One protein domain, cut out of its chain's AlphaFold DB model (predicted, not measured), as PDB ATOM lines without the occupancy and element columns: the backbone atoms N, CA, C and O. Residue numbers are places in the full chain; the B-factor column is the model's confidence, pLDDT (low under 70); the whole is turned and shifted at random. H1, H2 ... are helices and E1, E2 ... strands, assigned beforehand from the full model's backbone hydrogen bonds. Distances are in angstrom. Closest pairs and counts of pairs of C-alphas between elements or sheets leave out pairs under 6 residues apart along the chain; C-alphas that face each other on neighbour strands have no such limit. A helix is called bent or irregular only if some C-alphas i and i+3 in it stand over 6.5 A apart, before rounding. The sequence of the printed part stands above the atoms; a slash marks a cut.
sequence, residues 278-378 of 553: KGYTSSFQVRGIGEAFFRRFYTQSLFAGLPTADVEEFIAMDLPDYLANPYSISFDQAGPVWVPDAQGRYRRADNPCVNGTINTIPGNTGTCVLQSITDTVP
ATOM      1  N   LYS A 278     -16.492 -30.481 -53.565       92.12
ATOM      2  CA  LYS A 278     -15.445 -31.028 -54.444       92.12
ATOM      3  C   LYS A 278     -15.660 -32.487 -54.837       92.12
ATOM      4  O   LYS A 278     -15.003 -32.966 -55.752       92.12
ATOM      5  N   GLY A 279     -16.549 -33.193 -54.147       94.69
ATOM      6  CA  GLY A 279     -16.848 -34.590 -54.425       94.69
ATOM      7  C   GLY A 279     -17.250 -35.354 -53.177       94.69
ATOM      8  O   GLY A 279     -17.607 -34.762 -52.157       94.69
ATOM      9  N   TYR A 280     -17.159 -36.675 -53.259       96.25
ATOM     10  CA  TYR A 280     -17.379 -37.586 -52.147       96.25
ATOM     11  C   TYR A 280     -16.268 -38.628 -52.118       96.25
ATOM     12  O   TYR A 280     -16.008 -39.280 -53.131       96.25
ATOM     13  N   THR A 281     -15.634 -38.821 -50.964       96.19
ATOM     14  CA  THR A 281     -14.874 -40.053 -50.747       96.19
ATOM     15  C   THR A 281     -15.863 -41.205 -50.649       96.19
ATOM     16  O   THR A 281     -16.967 -41.037 -50.122       96.19
ATOM     17  N   SER A 282     -15.478 -42.366 -51.175       95.69
ATOM     18  CA  SER A 282     -16.229 -43.600 -50.973       95.69
ATOM     19  C   SER A 282     -15.449 -44.548 -50.073       95.69
ATOM     20  O   SER A 282     -14.219 -44.596 -50.115       95.69
ATOM     21  N   SER A 283     -16.167 -45.298 -49.248       94.62
ATOM     22  CA  SER A 283     -15.640 -46.473 -48.567       94.62
ATOM     23  C   SER A 283     -16.658 -47.606 -48.601       94.62
ATOM     24  O   SER A 283     -17.870 -47.384 -48.686       94.62
ATOM     25  N   PHE A 284     -16.153 -48.833 -48.571       94.50
ATOM     26  CA  PHE A 284     -16.948 -50.045 -48.683       94.50
ATOM     27  C   PHE A 284     -16.709 -50.920 -47.469       94.50
ATOM     28  O   PHE A 284     -15.564 -51.246 -47.150       94.50
ATOM     29  N   GLN A 285     -17.784 -51.338 -46.814       94.75
ATOM     30  CA  GLN A 285     -17.661 -52.257 -45.695       94.75
ATOM     31  C   GLN A 285     -17.329 -53.646 -46.241       94.75
ATOM     32  O   GLN A 285     -18.136 -54.273 -46.942       94.75
ATOM     33  N   VAL A 286     -16.145 -54.141 -45.901       95.44
ATOM     34  CA  VAL A 286     -15.673 -55.465 -46.296       95.44
ATOM     35  C   VAL A 286     -15.605 -56.387 -45.089       95.44
ATOM     36  O   VAL A 286     -15.300 -55.967 -43.975       95.44
ATOM     37  N   ARG A 287     -15.874 -57.669 -45.314       96.69
ATOM     38  CA  ARG A 287     -15.755 -58.744 -44.341       96.69
ATOM     39  C   ARG A 287     -15.114 -59.966 -44.980       96.69
ATOM     40  O   ARG A 287     -15.483 -60.379 -46.075       96.69
ATOM     41  N   GLY A 288     -14.181 -60.574 -44.265       95.69
ATOM     42  CA  GLY A 288     -13.517 -61.784 -44.726       95.69
ATOM     43  C   GLY A 288     -12.670 -62.425 -43.644       95.69
ATOM     44  O   GLY A 288     -12.706 -62.021 -42.482       95.69
ATOM     45  N   ILE A 289     -11.962 -63.476 -44.038       95.75
ATOM     46  CA  ILE A 289     -11.105 -64.297 -43.187       95.75
ATOM     47  C   ILE A 289      -9.933 -64.811 -44.033       95.75
ATOM     48  O   ILE A 289     -10.063 -64.936 -45.253       95.75
ATOM     49  N   GLY A 290      -8.803 -65.105 -43.393       94.94
ATOM     50  CA  GLY A 290      -7.597 -65.635 -44.030       94.94
ATOM     51  C   GLY A 290      -6.506 -64.583 -44.233       94.94
ATOM     52  O   GLY A 290      -6.756 -63.379 -44.166       94.94
ATOM     53  N   GLU A 291      -5.281 -65.050 -44.489       94.88
ATOM     54  CA  GLU A 291      -4.071 -64.215 -44.560       94.88
ATOM     55  C   GLU A 291      -4.217 -63.023 -45.511       94.88
ATOM     56  O   GLU A 291      -3.913 -61.894 -45.139       94.88
ATOM     57  N   ALA A 292      -4.740 -63.244 -46.722       93.69
ATOM     58  CA  ALA A 292      -4.917 -62.174 -47.701       93.69
ATOM     59  C   ALA A 292      -5.838 -61.054 -47.184       93.69
ATOM     60  O   ALA A 292      -5.626 -59.882 -47.489       93.69
ATOM     61  N   PHE A 293      -6.855 -61.400 -46.388       94.75
ATOM     62  CA  PHE A 293      -7.765 -60.422 -45.796       94.75
ATOM     63  C   PHE A 293      -7.132 -59.725 -44.586       94.75
ATOM     64  O   PHE A 293      -7.287 -58.515 -44.439       94.75
ATOM     65  N   PHE A 294      -6.372 -60.459 -43.769       95.31
ATOM     66  CA  PHE A 294      -5.596 -59.912 -42.654       95.31
ATOM     67  C   PHE A 294      -4.560 -58.886 -43.132       95.31
ATOM     68  O   PHE A 294      -4.578 -57.737 -42.696       95.31
ATOM     69  N   ARG A 295      -3.729 -59.250 -44.118       94.81
ATOM     70  CA  ARG A 295      -2.751 -58.338 -44.736       94.81
ATOM     71  C   ARG A 295      -3.422 -57.099 -45.321       94.81
ATOM     72  O   ARG A 295      -2.930 -55.983 -45.160       94.81
ATOM     73  N   ARG A 296      -4.582 -57.270 -45.968       93.75
ATOM     74  CA  ARG A 296      -5.360 -56.147 -46.508       93.75
ATOM     75  C   ARG A 296      -5.902 -55.228 -45.413       93.75
ATOM     76  O   ARG A 296      -5.852 -54.018 -45.580       93.75
ATOM     77  N   PHE A 297      -6.381 -55.774 -44.297       94.81
ATOM     78  CA  PHE A 297      -6.834 -54.982 -43.150       94.81
ATOM     79  C   PHE A 297      -5.705 -54.116 -42.571       94.81
ATOM     80  O   PHE A 297      -5.914 -52.926 -42.339       94.81
ATOM     81  N   TYR A 298      -4.500 -54.672 -42.415       94.62
ATOM     82  CA  TYR A 298      -3.341 -53.922 -41.915       94.62
ATOM     83  C   TYR A 298      -2.932 -52.809 -42.883       94.62
ATOM     84  O   TYR A 298      -2.808 -51.655 -42.485       94.62
ATOM     85  N   THR A 299      -2.804 -53.137 -44.170       92.69
ATOM     86  CA  THR A 299      -2.329 -52.195 -45.199       92.69
ATOM     87  C   THR A 299      -3.347 -51.124 -45.589       92.69
ATOM     88  O   THR A 299      -2.956 -50.002 -45.901       92.69
ATOM     89  N   GLN A 300      -4.644 -51.441 -45.595       90.06
ATOM     90  CA  GLN A 300      -5.692 -50.549 -46.112       90.06
ATOM     91  C   GLN A 300      -6.599 -49.951 -45.033       90.06
ATOM     92  O   GLN A 300      -7.427 -49.105 -45.365       90.06
ATOM     93  N   SER A 301      -6.466 -50.361 -43.766       91.31
ATOM     94  CA  SER A 301      -7.274 -49.824 -42.666       91.31
ATOM     95  C   SER A 301      -6.449 -49.493 -41.426       91.31
ATOM     96  O   SER A 301      -6.268 -48.313 -41.145       91.31
ATOM     97  N   LEU A 302      -5.929 -50.494 -40.707       91.81
ATOM     98  CA  LEU A 302      -5.322 -50.289 -39.385       91.81
ATOM     99  C   LEU A 302      -4.094 -49.366 -39.433       91.81
ATOM    100  O   LEU A 302      -3.951 -48.485 -38.589       91.81
ATOM    101  N   PHE A 303      -3.254 -49.540 -40.453       93.00
ATOM    102  CA  PHE A 303      -2.034 -48.763 -40.672       93.00
ATOM    103  C   PHE A 303      -2.022 -48.082 -42.046       93.00
ATOM    104  O   PHE A 303      -0.966 -47.849 -42.640       93.00
ATOM    105  N   ALA A 304      -3.208 -47.756 -42.570       87.62
ATOM    106  CA  ALA A 304      -3.339 -47.052 -43.838       87.62
ATOM    107  C   ALA A 304      -2.561 -45.723 -43.809       87.62
ATOM    108  O   ALA A 304      -2.790 -44.875 -42.947       87.62
ATOM    109  N   GLY A 305      -1.656 -45.532 -44.773       87.25
ATOM    110  CA  GLY A 305      -0.838 -44.320 -44.898       87.25
ATOM    111  C   GLY A 305       0.558 -44.394 -44.270       87.25
ATOM    112  O   GLY A 305       1.324 -43.445 -44.440       87.25
ATOM    113  N   LEU A 306       0.922 -45.497 -43.606       92.88
ATOM    114  CA  LEU A 306       2.307 -45.754 -43.197       92.88
ATOM    115  C   LEU A 306       3.151 -46.325 -44.355       92.88
ATOM    116  O   LEU A 306       2.599 -46.918 -45.289       92.88
ATOM    117  N   PRO A 307       4.490 -46.163 -44.317       94.12
ATOM    118  CA  PRO A 307       5.395 -46.833 -45.246       94.12
ATOM    119  C   PRO A 307       5.194 -48.351 -45.241       94.12
ATOM    120  O   PRO A 307       5.058 -48.968 -44.188       94.12
ATOM    121  N   THR A 308       5.237 -48.974 -46.421       91.31
ATOM    122  CA  THR A 308       5.003 -50.420 -46.576       91.31
ATOM    123  C   THR A 308       5.915 -51.275 -45.693       91.31
ATOM    124  O   THR A 308       5.472 -52.299 -45.186       91.31
ATOM    125  N   ALA A 309       7.170 -50.858 -45.495       92.25
ATOM    126  CA  ALA A 309       8.130 -51.584 -44.664       92.25
ATOM    127  C   ALA A 309       7.679 -51.676 -43.196       92.25
ATOM    128  O   ALA A 309       7.743 -52.754 -42.613       92.25
ATOM    129  N   ASP A 310       7.156 -50.579 -42.647       93.94
ATOM    130  CA  ASP A 310       6.695 -50.512 -41.258       93.94
ATOM    131  C   ASP A 310       5.447 -51.387 -41.066       93.94
ATOM    132  O   ASP A 310       5.326 -52.119 -40.088       93.94
ATOM    133  N   VAL A 311       4.524 -51.366 -42.036       94.50
ATOM    134  CA  VAL A 311       3.307 -52.193 -41.986       94.50
ATOM    135  C   VAL A 311       3.637 -53.688 -42.041       94.50
ATOM    136  O   VAL A 311       2.997 -54.476 -41.347       94.50
ATOM    137  N   GLU A 312       4.628 -54.094 -42.840       94.56
ATOM    138  CA  GLU A 312       5.049 -55.498 -42.917       94.56
ATOM    139  C   GLU A 312       5.691 -55.997 -41.616       94.56
ATOM    140  O   GLU A 312       5.530 -57.172 -41.292       94.56
ATOM    141  N   GLU A 313       6.351 -55.135 -40.834       94.50
ATOM    142  CA  GLU A 313       6.858 -55.504 -39.506       94.50
ATOM    143  C   GLU A 313       5.703 -55.843 -38.550       94.50
ATOM    144  O   GLU A 313       5.705 -56.915 -37.939       94.50
ATOM    145  N   PHE A 314       4.659 -55.006 -38.505       95.00
ATOM    146  CA  PHE A 314       3.450 -55.295 -37.722       95.00
ATOM    147  C   PHE A 314       2.739 -56.567 -38.197       95.00
ATOM    148  O   PHE A 314       2.344 -57.403 -37.387       95.00
ATOM    149  N   ILE A 315       2.614 -56.764 -39.515       95.88
ATOM    150  CA  ILE A 315       2.025 -57.993 -40.061       95.88
ATOM    151  C   ILE A 315       2.852 -59.214 -39.650       95.88
ATOM    152  O   ILE A 315       2.273 -60.224 -39.261       95.88
ATOM    153  N   ALA A 316       4.183 -59.152 -39.727       95.19
ATOM    154  CA  ALA A 316       5.049 -60.270 -39.361       95.19
ATOM    155  C   ALA A 316       4.928 -60.647 -37.875       95.19
ATOM    156  O   ALA A 316       5.049 -61.828 -37.544       95.19
ATOM    157  N   MET A 317       4.659 -59.669 -37.006       94.69
ATOM    158  CA  MET A 317       4.406 -59.895 -35.584       94.69
ATOM    159  C   MET A 317       3.044 -60.552 -35.326       94.69
ATOM    160  O   MET A 317       2.980 -61.547 -34.610       94.69
ATOM    161  N   ASP A 318       1.971 -60.035 -35.928       95.62
ATOM    162  CA  ASP A 318       0.598 -60.393 -35.542       95.62
ATOM    163  C   ASP A 318      -0.013 -61.533 -36.387       95.62
ATOM    164  O   ASP A 318      -0.980 -62.189 -35.982       95.62
ATOM    165  N   LEU A 319       0.532 -61.799 -37.581       96.06
ATOM    166  CA  LEU A 319       0.004 -62.813 -38.500       96.06
ATOM    167  C   LEU A 319       0.093 -64.256 -37.961       96.06
ATOM    168  O   LEU A 319      -0.881 -64.987 -38.156       96.06
ATOM    169  N   PRO A 320       1.180 -64.714 -37.298       96.56
ATOM    170  CA  PRO A 320       1.245 -66.075 -36.757       96.56
ATOM    171  C   PRO A 320       0.121 -66.375 -35.756       96.56
ATOM    172  O   PRO A 320      -0.520 -67.423 -35.851       96.56
ATOM    173  N   ASP A 321      -0.172 -65.426 -34.863       95.69
ATOM    174  CA  ASP A 321      -1.240 -65.552 -33.868       95.69
ATOM    175  C   ASP A 321      -2.623 -65.566 -34.531       95.69
ATOM    176  O   ASP A 321      -3.483 -66.382 -34.184       95.69
ATOM    177  N   TYR A 322      -2.829 -64.726 -35.551       96.06
ATOM    178  CA  TYR A 322      -4.048 -64.767 -36.357       96.06
ATOM    179  C   TYR A 322      -4.230 -66.112 -37.073       96.06
ATOM    180  O   TYR A 322      -5.334 -66.653 -37.092       96.06
ATOM    181  N   LEU A 323      -3.166 -66.671 -37.661       95.62
ATOM    182  CA  LEU A 323      -3.226 -67.951 -38.371       95.62
ATOM    183  C   LEU A 323      -3.461 -69.140 -37.431       95.62
ATOM    184  O   LEU A 323      -4.076 -70.121 -37.852       95.62
ATOM    185  N   ALA A 324      -3.028 -69.052 -36.170       96.19
ATOM    186  CA  ALA A 324      -3.296 -70.067 -35.155       96.19
ATOM    187  C   ALA A 324      -4.780 -70.123 -34.740       96.19
ATOM    188  O   ALA A 324      -5.285 -71.201 -34.422       96.19
ATOM    189  N   ASN A 325      -5.496 -68.991 -34.772       94.81
ATOM    190  CA  ASN A 325      -6.936 -68.926 -34.506       94.81
ATOM    191  C   ASN A 325      -7.644 -67.868 -35.386       94.81
ATOM    192  O   ASN A 325      -7.952 -66.768 -34.909       94.81
ATOM    193  N   PRO A 326      -7.919 -68.176 -36.671       93.81
ATOM    194  CA  PRO A 326      -8.452 -67.197 -37.609       93.81
ATOM    195  C   PRO A 326      -9.859 -66.737 -37.236       93.81
ATOM    196  O   PRO A 326     -10.779 -67.539 -37.075       93.81
ATOM    197  N   TYR A 327     -10.054 -65.423 -37.195       94.56
ATOM    198  CA  TYR A 327     -11.362 -64.804 -37.006       94.56
ATOM    199  C   TYR A 327     -11.749 -63.930 -38.200       94.56
ATOM    200  O   TYR A 327     -10.921 -63.525 -39.023       94.56
ATOM    201  N   SER A 328     -13.049 -63.652 -38.313       95.50
ATOM    202  CA  SER A 328     -13.565 -62.768 -39.353       95.50
ATOM    203  C   SER A 328     -13.243 -61.316 -39.016       95.50
ATOM    204  O   SER A 328     -13.575 -60.842 -37.933       95.50
ATOM    205  N   ILE A 329     -12.640 -60.613 -39.967       95.88
ATOM    206  CA  ILE A 329     -12.283 -59.202 -39.845       95.88
ATOM    207  C   ILE A 329     -13.282 -58.390 -40.664       95.88
ATOM    208  O   ILE A 329     -13.675 -58.800 -41.761       95.88
ATOM    209  N   SER A 330     -13.689 -57.236 -40.141       95.31
ATOM    210  CA  SER A 330     -14.507 -56.261 -40.857       95.31
ATOM    211  C   SER A 330     -13.904 -54.874 -40.734       95.31
ATOM    212  O   SER A 330     -13.505 -54.476 -39.644       95.31
ATOM    213  N   PHE A 331     -13.845 -54.151 -41.846       94.56
ATOM    214  CA  PHE A 331     -13.342 -52.782 -41.890       94.56
ATOM    215  C   PHE A 331     -13.914 -52.026 -43.092       94.56
ATOM    216  O   PHE A 331     -14.470 -52.637 -44.009       94.56
ATOM    217  N   ASP A 332     -13.755 -50.705 -43.087       93.00
ATOM    218  CA  ASP A 332     -14.110 -49.848 -44.214       93.00
ATOM    219  C   ASP A 332     -12.911 -49.711 -45.155       93.00
ATOM    220  O   ASP A 332     -11.895 -49.104 -44.813       93.00
ATOM    221  N   GLN A 333     -13.018 -50.288 -46.348       92.31
ATOM    222  CA  GLN A 333     -12.003 -50.179 -47.388       92.31
ATOM    223  C   GLN A 333     -12.222 -48.897 -48.194       92.31
ATOM    224  O   GLN A 333     -13.310 -48.685 -48.732       92.31
ATOM    225  N   ALA A 334     -11.190 -48.061 -48.314       92.38
ATOM    226  CA  ALA A 334     -11.248 -46.857 -49.136       92.38
ATOM    227  C   ALA A 334     -11.518 -47.190 -50.615       92.38
ATOM    228  O   ALA A 334     -10.961 -48.137 -51.176       92.38
ATOM    229  N   GLY A 335     -12.380 -46.393 -51.236       91.94
ATOM    230  CA  GLY A 335     -12.771 -46.499 -52.632       91.94
ATOM    231  C   GLY A 335     -12.372 -45.281 -53.469       91.94
ATOM    232  O   GLY A 335     -11.797 -44.319 -52.951       91.94
ATOM    233  N   PRO A 336     -12.692 -45.292 -54.776       94.50
ATOM    234  CA  PRO A 336     -12.491 -44.137 -55.645       94.50
ATOM    235  C   PRO A 336     -13.258 -42.901 -55.158       94.50
ATOM    236  O   PRO A 336     -14.316 -43.003 -54.536       94.50
ATOM    237  N   VAL A 337     -12.754 -41.711 -55.469       95.94
ATOM    238  CA  VAL A 337     -13.456 -40.457 -55.169       95.94
ATOM    239  C   VAL A 337     -14.469 -40.165 -56.275       95.94
ATOM    240  O   VAL A 337     -14.116 -40.155 -57.452       95.94
ATOM    241  N   TRP A 338     -15.716 -39.890 -55.899       96.69
ATOM    242  CA  TRP A 338     -16.748 -39.415 -56.817       96.69
ATOM    243  C   TRP A 338     -16.658 -37.896 -56.948       96.69
ATOM    244  O   TRP A 338     -17.025 -37.167 -56.025       96.69
ATOM    245  N   VAL A 339     -16.143 -37.417 -58.076       95.25
ATOM    246  CA  VAL A 339     -15.937 -35.986 -58.340       95.25
ATOM    247  C   VAL A 339     -16.982 -35.448 -59.323       95.25
ATOM    248  O   VAL A 339     -17.410 -36.188 -60.210       95.25
ATOM    249  N   PRO A 340     -17.408 -34.180 -59.188       92.75
ATOM    250  CA  PRO A 340     -18.225 -33.529 -60.198       92.75
ATOM    251  C   PRO A 340     -17.394 -33.109 -61.419       92.75
ATOM    252  O   PRO A 340     -16.164 -33.043 -61.366       92.75
ATOM    253  N   ASP A 341     -18.077 -32.763 -62.507       90.38
ATOM    254  CA  ASP A 341     -17.471 -32.112 -63.665       90.38
ATOM    255  C   ASP A 341     -17.100 -30.636 -63.396       90.38
ATOM    256  O   ASP A 341     -17.279 -30.095 -62.299       90.38
ATOM    257  N   ALA A 342     -16.579 -29.958 -64.422       85.94
ATOM    258  CA  ALA A 342     -16.163 -28.557 -64.341       85.94
ATOM    259  C   ALA A 342     -17.315 -27.578 -64.028       85.94
ATOM    260  O   ALA A 342     -17.055 -26.440 -63.643       85.94
ATOM    261  N   GLN A 343     -18.571 -28.001 -64.190       82.69
ATOM    262  CA  GLN A 343     -19.778 -27.243 -63.870       82.69
ATOM    263  C   GLN A 343     -20.389 -27.690 -62.530       82.69
ATOM    264  O   GLN A 343     -21.516 -27.315 -62.207       82.69
ATOM    265  N   GLY A 344     -19.674 -28.491 -61.734       87.56
ATOM    266  CA  GLY A 344     -20.153 -28.972 -60.441       87.56
ATOM    267  C   GLY A 344     -21.244 -30.044 -60.545       87.56
ATOM    268  O   GLY A 344     -21.956 -30.270 -59.564       87.56
ATOM    269  N   ARG A 345     -21.411 -30.682 -61.709       90.44
ATOM    270  CA  ARG A 345     -22.457 -31.677 -61.971       90.44
ATOM    271  C   ARG A 345     -21.930 -33.080 -61.719       90.44
ATOM    272  O   ARG A 345     -20.803 -33.410 -62.072       90.44
ATOM    273  N   TYR A 346     -22.768 -33.922 -61.137       93.25
ATOM    274  CA  TYR A 346     -22.444 -35.307 -60.837       93.25
ATOM    275  C   TYR A 346     -23.135 -36.249 -61.817       93.25
ATOM    276  O   TYR A 346     -24.275 -36.014 -62.210       93.25
ATOM    277  N   ARG A 347     -22.465 -37.351 -62.155       94.19
ATOM    278  CA  ARG A 347     -23.040 -38.431 -62.964       94.19
ATOM    279  C   ARG A 347     -23.143 -39.709 -62.159       94.19
ATOM    280  O   ARG A 347     -22.281 -39.999 -61.324       94.19
ATOM    281  N   ARG A 348     -24.176 -40.499 -62.440       93.19
ATOM    282  CA  ARG A 348     -24.389 -41.791 -61.780       93.19
ATOM    283  C   ARG A 348     -23.353 -42.824 -62.211       93.19
ATOM    284  O   ARG A 348     -22.916 -43.620 -61.387       93.19
ATOM    285  N   ALA A 349     -22.930 -42.767 -63.473       93.75
ATOM    286  CA  ALA A 349     -21.898 -43.645 -64.025       93.75
ATOM    287  C   ALA A 349     -20.557 -43.546 -63.269       93.75
ATOM    288  O   ALA A 349     -19.818 -44.524 -63.176       93.75
ATOM    289  N   ASP A 350     -20.277 -42.387 -62.669       94.56
ATOM    290  CA  ASP A 350     -19.034 -42.131 -61.939       94.56
ATOM    291  C   ASP A 350     -19.161 -42.401 -60.429       94.56
ATOM    292  O   ASP A 350     -18.179 -42.274 -59.703       94.56
ATOM    293  N   ASN A 351     -20.354 -42.753 -59.931       95.81
ATOM    294  CA  ASN A 351     -20.598 -42.972 -58.506       95.81
ATOM    295  C   ASN A 351     -20.217 -44.413 -58.092       95.81
ATOM    296  O   ASN A 351     -20.923 -45.355 -58.472       95.81
ATOM    297  N   PRO A 352     -19.177 -44.609 -57.254       95.25
ATOM    298  CA  PRO A 352     -18.673 -45.934 -56.884       95.25
ATOM    299  C   PRO A 352     -19.685 -46.835 -56.163       95.25
ATOM    300  O   PRO A 352     -19.550 -48.059 -56.193       95.25
ATOM    301  N   CYS A 353     -20.707 -46.259 -55.522       94.25
ATOM    302  CA  CYS A 353     -21.734 -47.037 -54.829       94.25
ATOM    303  C   CYS A 353     -22.725 -47.715 -55.783       94.25
ATOM    304  O   CYS A 353     -23.332 -48.714 -55.411       94.25
ATOM    305  N   VAL A 354     -22.904 -47.185 -56.999       94.06
ATOM    306  CA  VAL A 354     -23.979 -47.610 -57.920       94.06
ATOM    307  C   VAL A 354     -23.489 -47.971 -59.321       94.06
ATOM    308  O   VAL A 354     -24.217 -48.618 -60.066       94.06
ATOM    309  N   ASN A 355     -22.253 -47.621 -59.687       93.75
ATOM    310  CA  ASN A 355     -21.670 -47.950 -60.992       93.75
ATOM    311  C   ASN A 355     -21.097 -49.379 -61.089       93.75
ATOM    312  O   ASN A 355     -20.457 -49.726 -62.078       93.75
ATOM    313  N   GLY A 356     -21.289 -50.199 -60.052       91.81
ATOM    314  CA  GLY A 356     -20.795 -51.576 -59.986       91.81
ATOM    315  C   GLY A 356     -19.404 -51.744 -59.367       91.81
ATOM    316  O   GLY A 356     -19.010 -52.887 -59.146       91.81
ATOM    317  N   THR A 357     -18.691 -50.664 -59.011       92.75
ATOM    318  CA  THR A 357     -17.373 -50.745 -58.338       92.75
ATOM    319  C   THR A 357     -17.441 -51.589 -57.067       92.75
ATOM    320  O   THR A 357     -16.582 -52.427 -56.829       92.75
ATOM    321  N   ILE A 358     -18.501 -51.437 -56.273       90.62
ATOM    322  CA  ILE A 358     -18.706 -52.220 -55.050       90.62
ATOM    323  C   ILE A 358     -18.679 -53.747 -55.282       90.62
ATOM    324  O   ILE A 358     -18.202 -54.499 -54.432       90.62
ATOM    325  N   ASN A 359     -19.138 -54.211 -56.449       90.50
ATOM    326  CA  ASN A 359     -19.232 -55.637 -56.775       90.50
ATOM    327  C   ASN A 359     -17.872 -56.259 -57.112       90.50
ATOM    328  O   ASN A 359     -17.750 -57.481 -57.115       90.50
ATOM    329  N   THR A 360     -16.854 -55.445 -57.401       90.94
ATOM    330  CA  THR A 360     -15.506 -55.933 -57.727       90.94
ATOM    331  C   THR A 360     -14.622 -56.070 -56.485       90.94
ATOM    332  O   THR A 360     -13.506 -56.580 -56.584       90.94
ATOM    333  N   ILE A 361     -15.105 -55.654 -55.306       90.75
ATOM    334  CA  ILE A 361     -14.327 -55.618 -54.064       90.75
ATOM    335  C   ILE A 361     -14.458 -56.945 -53.296       90.75
ATOM    336  O   ILE A 361     -15.555 -57.301 -52.854       90.75
ATOM    337  N   PRO A 362     -13.350 -57.679 -53.062       90.81
ATOM    338  CA  PRO A 362     -13.393 -58.953 -52.350       90.81
ATOM    339  C   PRO A 362     -13.901 -58.815 -50.912       90.81
ATOM    340  O   PRO A 362     -13.361 -58.045 -50.118       90.81
ATOM    341  N   GLY A 363     -14.897 -59.619 -50.544       91.44
ATOM    342  CA  GLY A 363     -15.501 -59.577 -49.210       91.44
ATOM    343  C   GLY A 363     -16.432 -58.384 -48.990       91.44
ATOM    344  O   GLY A 363     -16.795 -58.115 -47.852       91.44
ATOM    345  N   ASN A 364     -16.820 -57.651 -50.036       92.00
ATOM    346  CA  ASN A 364     -17.842 -56.616 -49.927       92.00
ATOM    347  C   ASN A 364     -19.135 -57.154 -49.282       92.00
ATOM    348  O   ASN A 364     -19.627 -58.224 -49.637       92.00
ATOM    349  N   THR A 365     -19.703 -56.374 -48.362       92.69
ATOM    350  CA  THR A 365     -20.958 -56.693 -47.661       92.69
ATOM    351  C   THR A 365     -22.193 -56.020 -48.270       92.69
ATOM    352  O   THR A 365     -23.308 -56.264 -47.819       92.69
ATOM    353  N   GLY A 366     -22.013 -55.182 -49.297       88.50
ATOM    354  CA  GLY A 366     -23.077 -54.403 -49.937       88.50
ATOM    355  C   GLY A 366     -23.244 -52.991 -49.366       88.50
ATOM    356  O   GLY A 366     -24.011 -52.204 -49.917       88.50
ATOM    357  N   THR A 367     -22.514 -52.634 -48.306       92.56
ATOM    358  CA  THR A 367     -22.570 -51.292 -47.712       92.56
ATOM    359  C   THR A 367     -21.545 -50.359 -48.357       92.56
ATOM    360  O   THR A 367     -20.340 -50.594 -48.272       92.56
ATOM    361  N   CYS A 368     -22.031 -49.255 -48.929       93.62
ATOM    362  CA  CYS A 368     -21.223 -48.131 -49.402       93.62
ATOM    363  C   CYS A 368     -21.469 -46.886 -48.541       93.62
ATOM    364  O   CYS A 368     -22.616 -46.496 -48.283       93.62
ATOM    365  N   VAL A 369     -20.394 -46.228 -48.121       93.25
ATOM    366  CA  VAL A 369     -20.435 -44.967 -47.382       93.25
ATOM    367  C   VAL A 369     -19.833 -43.877 -48.257       93.25
ATOM    368  O   VAL A 369     -18.757 -44.039 -48.820       93.25
ATOM    369  N   LEU A 370     -20.546 -42.756 -48.366       94.62
ATOM    370  CA  LEU A 370     -20.074 -41.554 -49.044       94.62
ATOM    371  C   LEU A 370     -19.924 -40.442 -48.016       94.62
ATOM    372  O   LEU A 370     -20.875 -40.157 -47.281       94.62
ATOM    373  N   GLN A 371     -18.763 -39.797 -47.992       94.19
ATOM    374  CA  GLN A 371     -18.509 -38.622 -47.162       94.19
ATOM    375  C   GLN A 371     -18.177 -37.435 -48.059       94.19
ATOM    376  O   GLN A 371     -17.355 -37.537 -48.965       94.19
ATOM    377  N   SER A 372     -18.855 -36.307 -47.845       93.50
ATOM    378  CA  SER A 372     -18.672 -35.117 -48.675       93.50
ATOM    379  C   SER A 372     -17.282 -34.518 -48.487       93.50
ATOM    380  O   SER A 372     -16.873 -34.243 -47.361       93.50
ATOM    381  N   ILE A 373     -16.612 -34.225 -49.597       94.81
ATOM    382  CA  ILE A 373     -15.393 -33.425 -49.641       94.81
ATOM    383  C   ILE A 373     -15.818 -31.980 -49.877       94.81
ATOM    384  O   ILE A 373     -16.344 -31.638 -50.942       94.81
ATOM    385  N   THR A 374     -15.610 -31.134 -48.875       93.25
ATOM    386  CA  THR A 374     -16.018 -29.730 -48.915       93.25
ATOM    387  C   THR A 374     -14.874 -28.807 -48.555       93.25
ATOM    388  O   THR A 374     -14.213 -29.020 -47.542       93.25
ATOM    389  N   ASP A 375     -14.752 -27.720 -49.304       93.25
ATOM    390  CA  ASP A 375     -13.922 -26.581 -48.939       93.25
ATOM    391  C   ASP A 375     -14.800 -25.412 -48.511       93.25
ATOM    392  O   ASP A 375     -15.926 -25.240 -48.978       93.25
ATOM    393  N   THR A 376     -14.264 -24.559 -47.649       92.44
ATOM    394  CA  THR A 376     -14.890 -23.275 -47.345       92.44
ATOM    395  C   THR A 376     -14.161 -22.186 -48.120       92.44
ATOM    396  O   THR A 376     -12.994 -21.910 -47.848       92.44
ATOM    397  N   VAL A 377     -14.848 -21.555 -49.073       92.62
ATOM    398  CA  VAL A 377     -14.275 -20.521 -49.950       92.62
ATOM    399  C   VAL A 377     -14.914 -19.155 -49.683       92.62
ATOM    400  O   VAL A 377     -16.084 -19.100 -49.293       92.62
ATOM    401  N   PRO A 378     -14.189 -18.037 -49.879       91.75
ATOM    402  CA  PRO A 378     -14.782 -16.705 -49.800       91.75
ATOM    403  C   PRO A 378     -15.921 -16.533 -50.811       91.75
ATOM    404  O   PRO A 378     -15.829 -16.993 -51.951       91.75
TER     405      PRO A 378
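This is residues 278 to 378 of the 553 residues of the protein "Energy transducer TonB" of Stenotrophomonas sp. HMWF022 (UniProt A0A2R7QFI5). A long, strongly twisted ribbon of three antiparallel strands has a pair of helices at one end: H1 packs on one face over E2 and E1, and H2 packs on H1, off the sheet. E3, the longest strand, makes the opposite tip with its last residues, and a long loop, residues 335 to 356, joins E2 to the short H3. The printed part has 101 residues, with E1, H1, H2, E2, H3 and E3 in that order, a sheet E2 E1 E3 and a mixed class of helices and strands. It is loose, with a radius of gyration of the C-alphas of 16.6 A, and flat, spanning 53 by 30 by 16 A.

Begin with E1, residues 278 to 288, the inner strand. On one side find E3, residues 364 to 378, antiparallel at 157 degrees, with N 283 and O 369 2.9 A apart, within hydrogen-bond range. On the other side find E2, residues 329 to 334, antiparallel at 159 degrees, with N 286 and O 331 2.9 A apart, also within range. H1, residues 291 to 302, is on this sheet at a height over the sheet of 8.6 A; H1 and the sheet E2 E1 E3 are two layers, a helix on one face of a sheet. It runs slantwise to the strands, at 34 degrees to E1 on the local plane; its closest C-alpha pair with E2 is Gln 300 and Gln 333, 6.4 A. H2, residues 308 to 324, is not on the sheet; it touches H1, closest at the C-alphas of Thr 299 and Val 311, 6.5 A, at a steep tilt of 47 degrees, opposite ways. H3, residues 357 to 360, only grazes the sheet with residues 357 to 359. E2, H3 and E3 form a split strand-helix-strand unit, two strands running the same way with E1 between them, and its crossover is right-handed. O i to N i+4 pairs are within range in 7 of 8 for H1 and 11 of 13 for H2; H3 is too short for such a pair.

Find C-alpha 278 at (-15.445, -31.028, -54.444); from there E1 runs 32.3 A. H1 measures 14.9 A and is only just irregular, C-alphas 299 and 302 being 6.8 A apart. H2 measures 24.2 A, has a kink of 40 degrees near residue 318 and is irregular, C-alphas 317 and 320 being 7.0 A apart. E2 spans 15.5 A and H3 5.5 A. E3 runs 40.0 A, bends by 57 degrees at residue 367, and ends at C-alpha 378, (-14.782, -16.705, -49.800).

The two C-alphas farthest apart, those of Ala 324 and Pro 378, are 56.5 A apart. The printed part has no cut; E2 to H3 is a long link of 22 residues, and the other links are tight. No printed residue is under 70 in pLDDT.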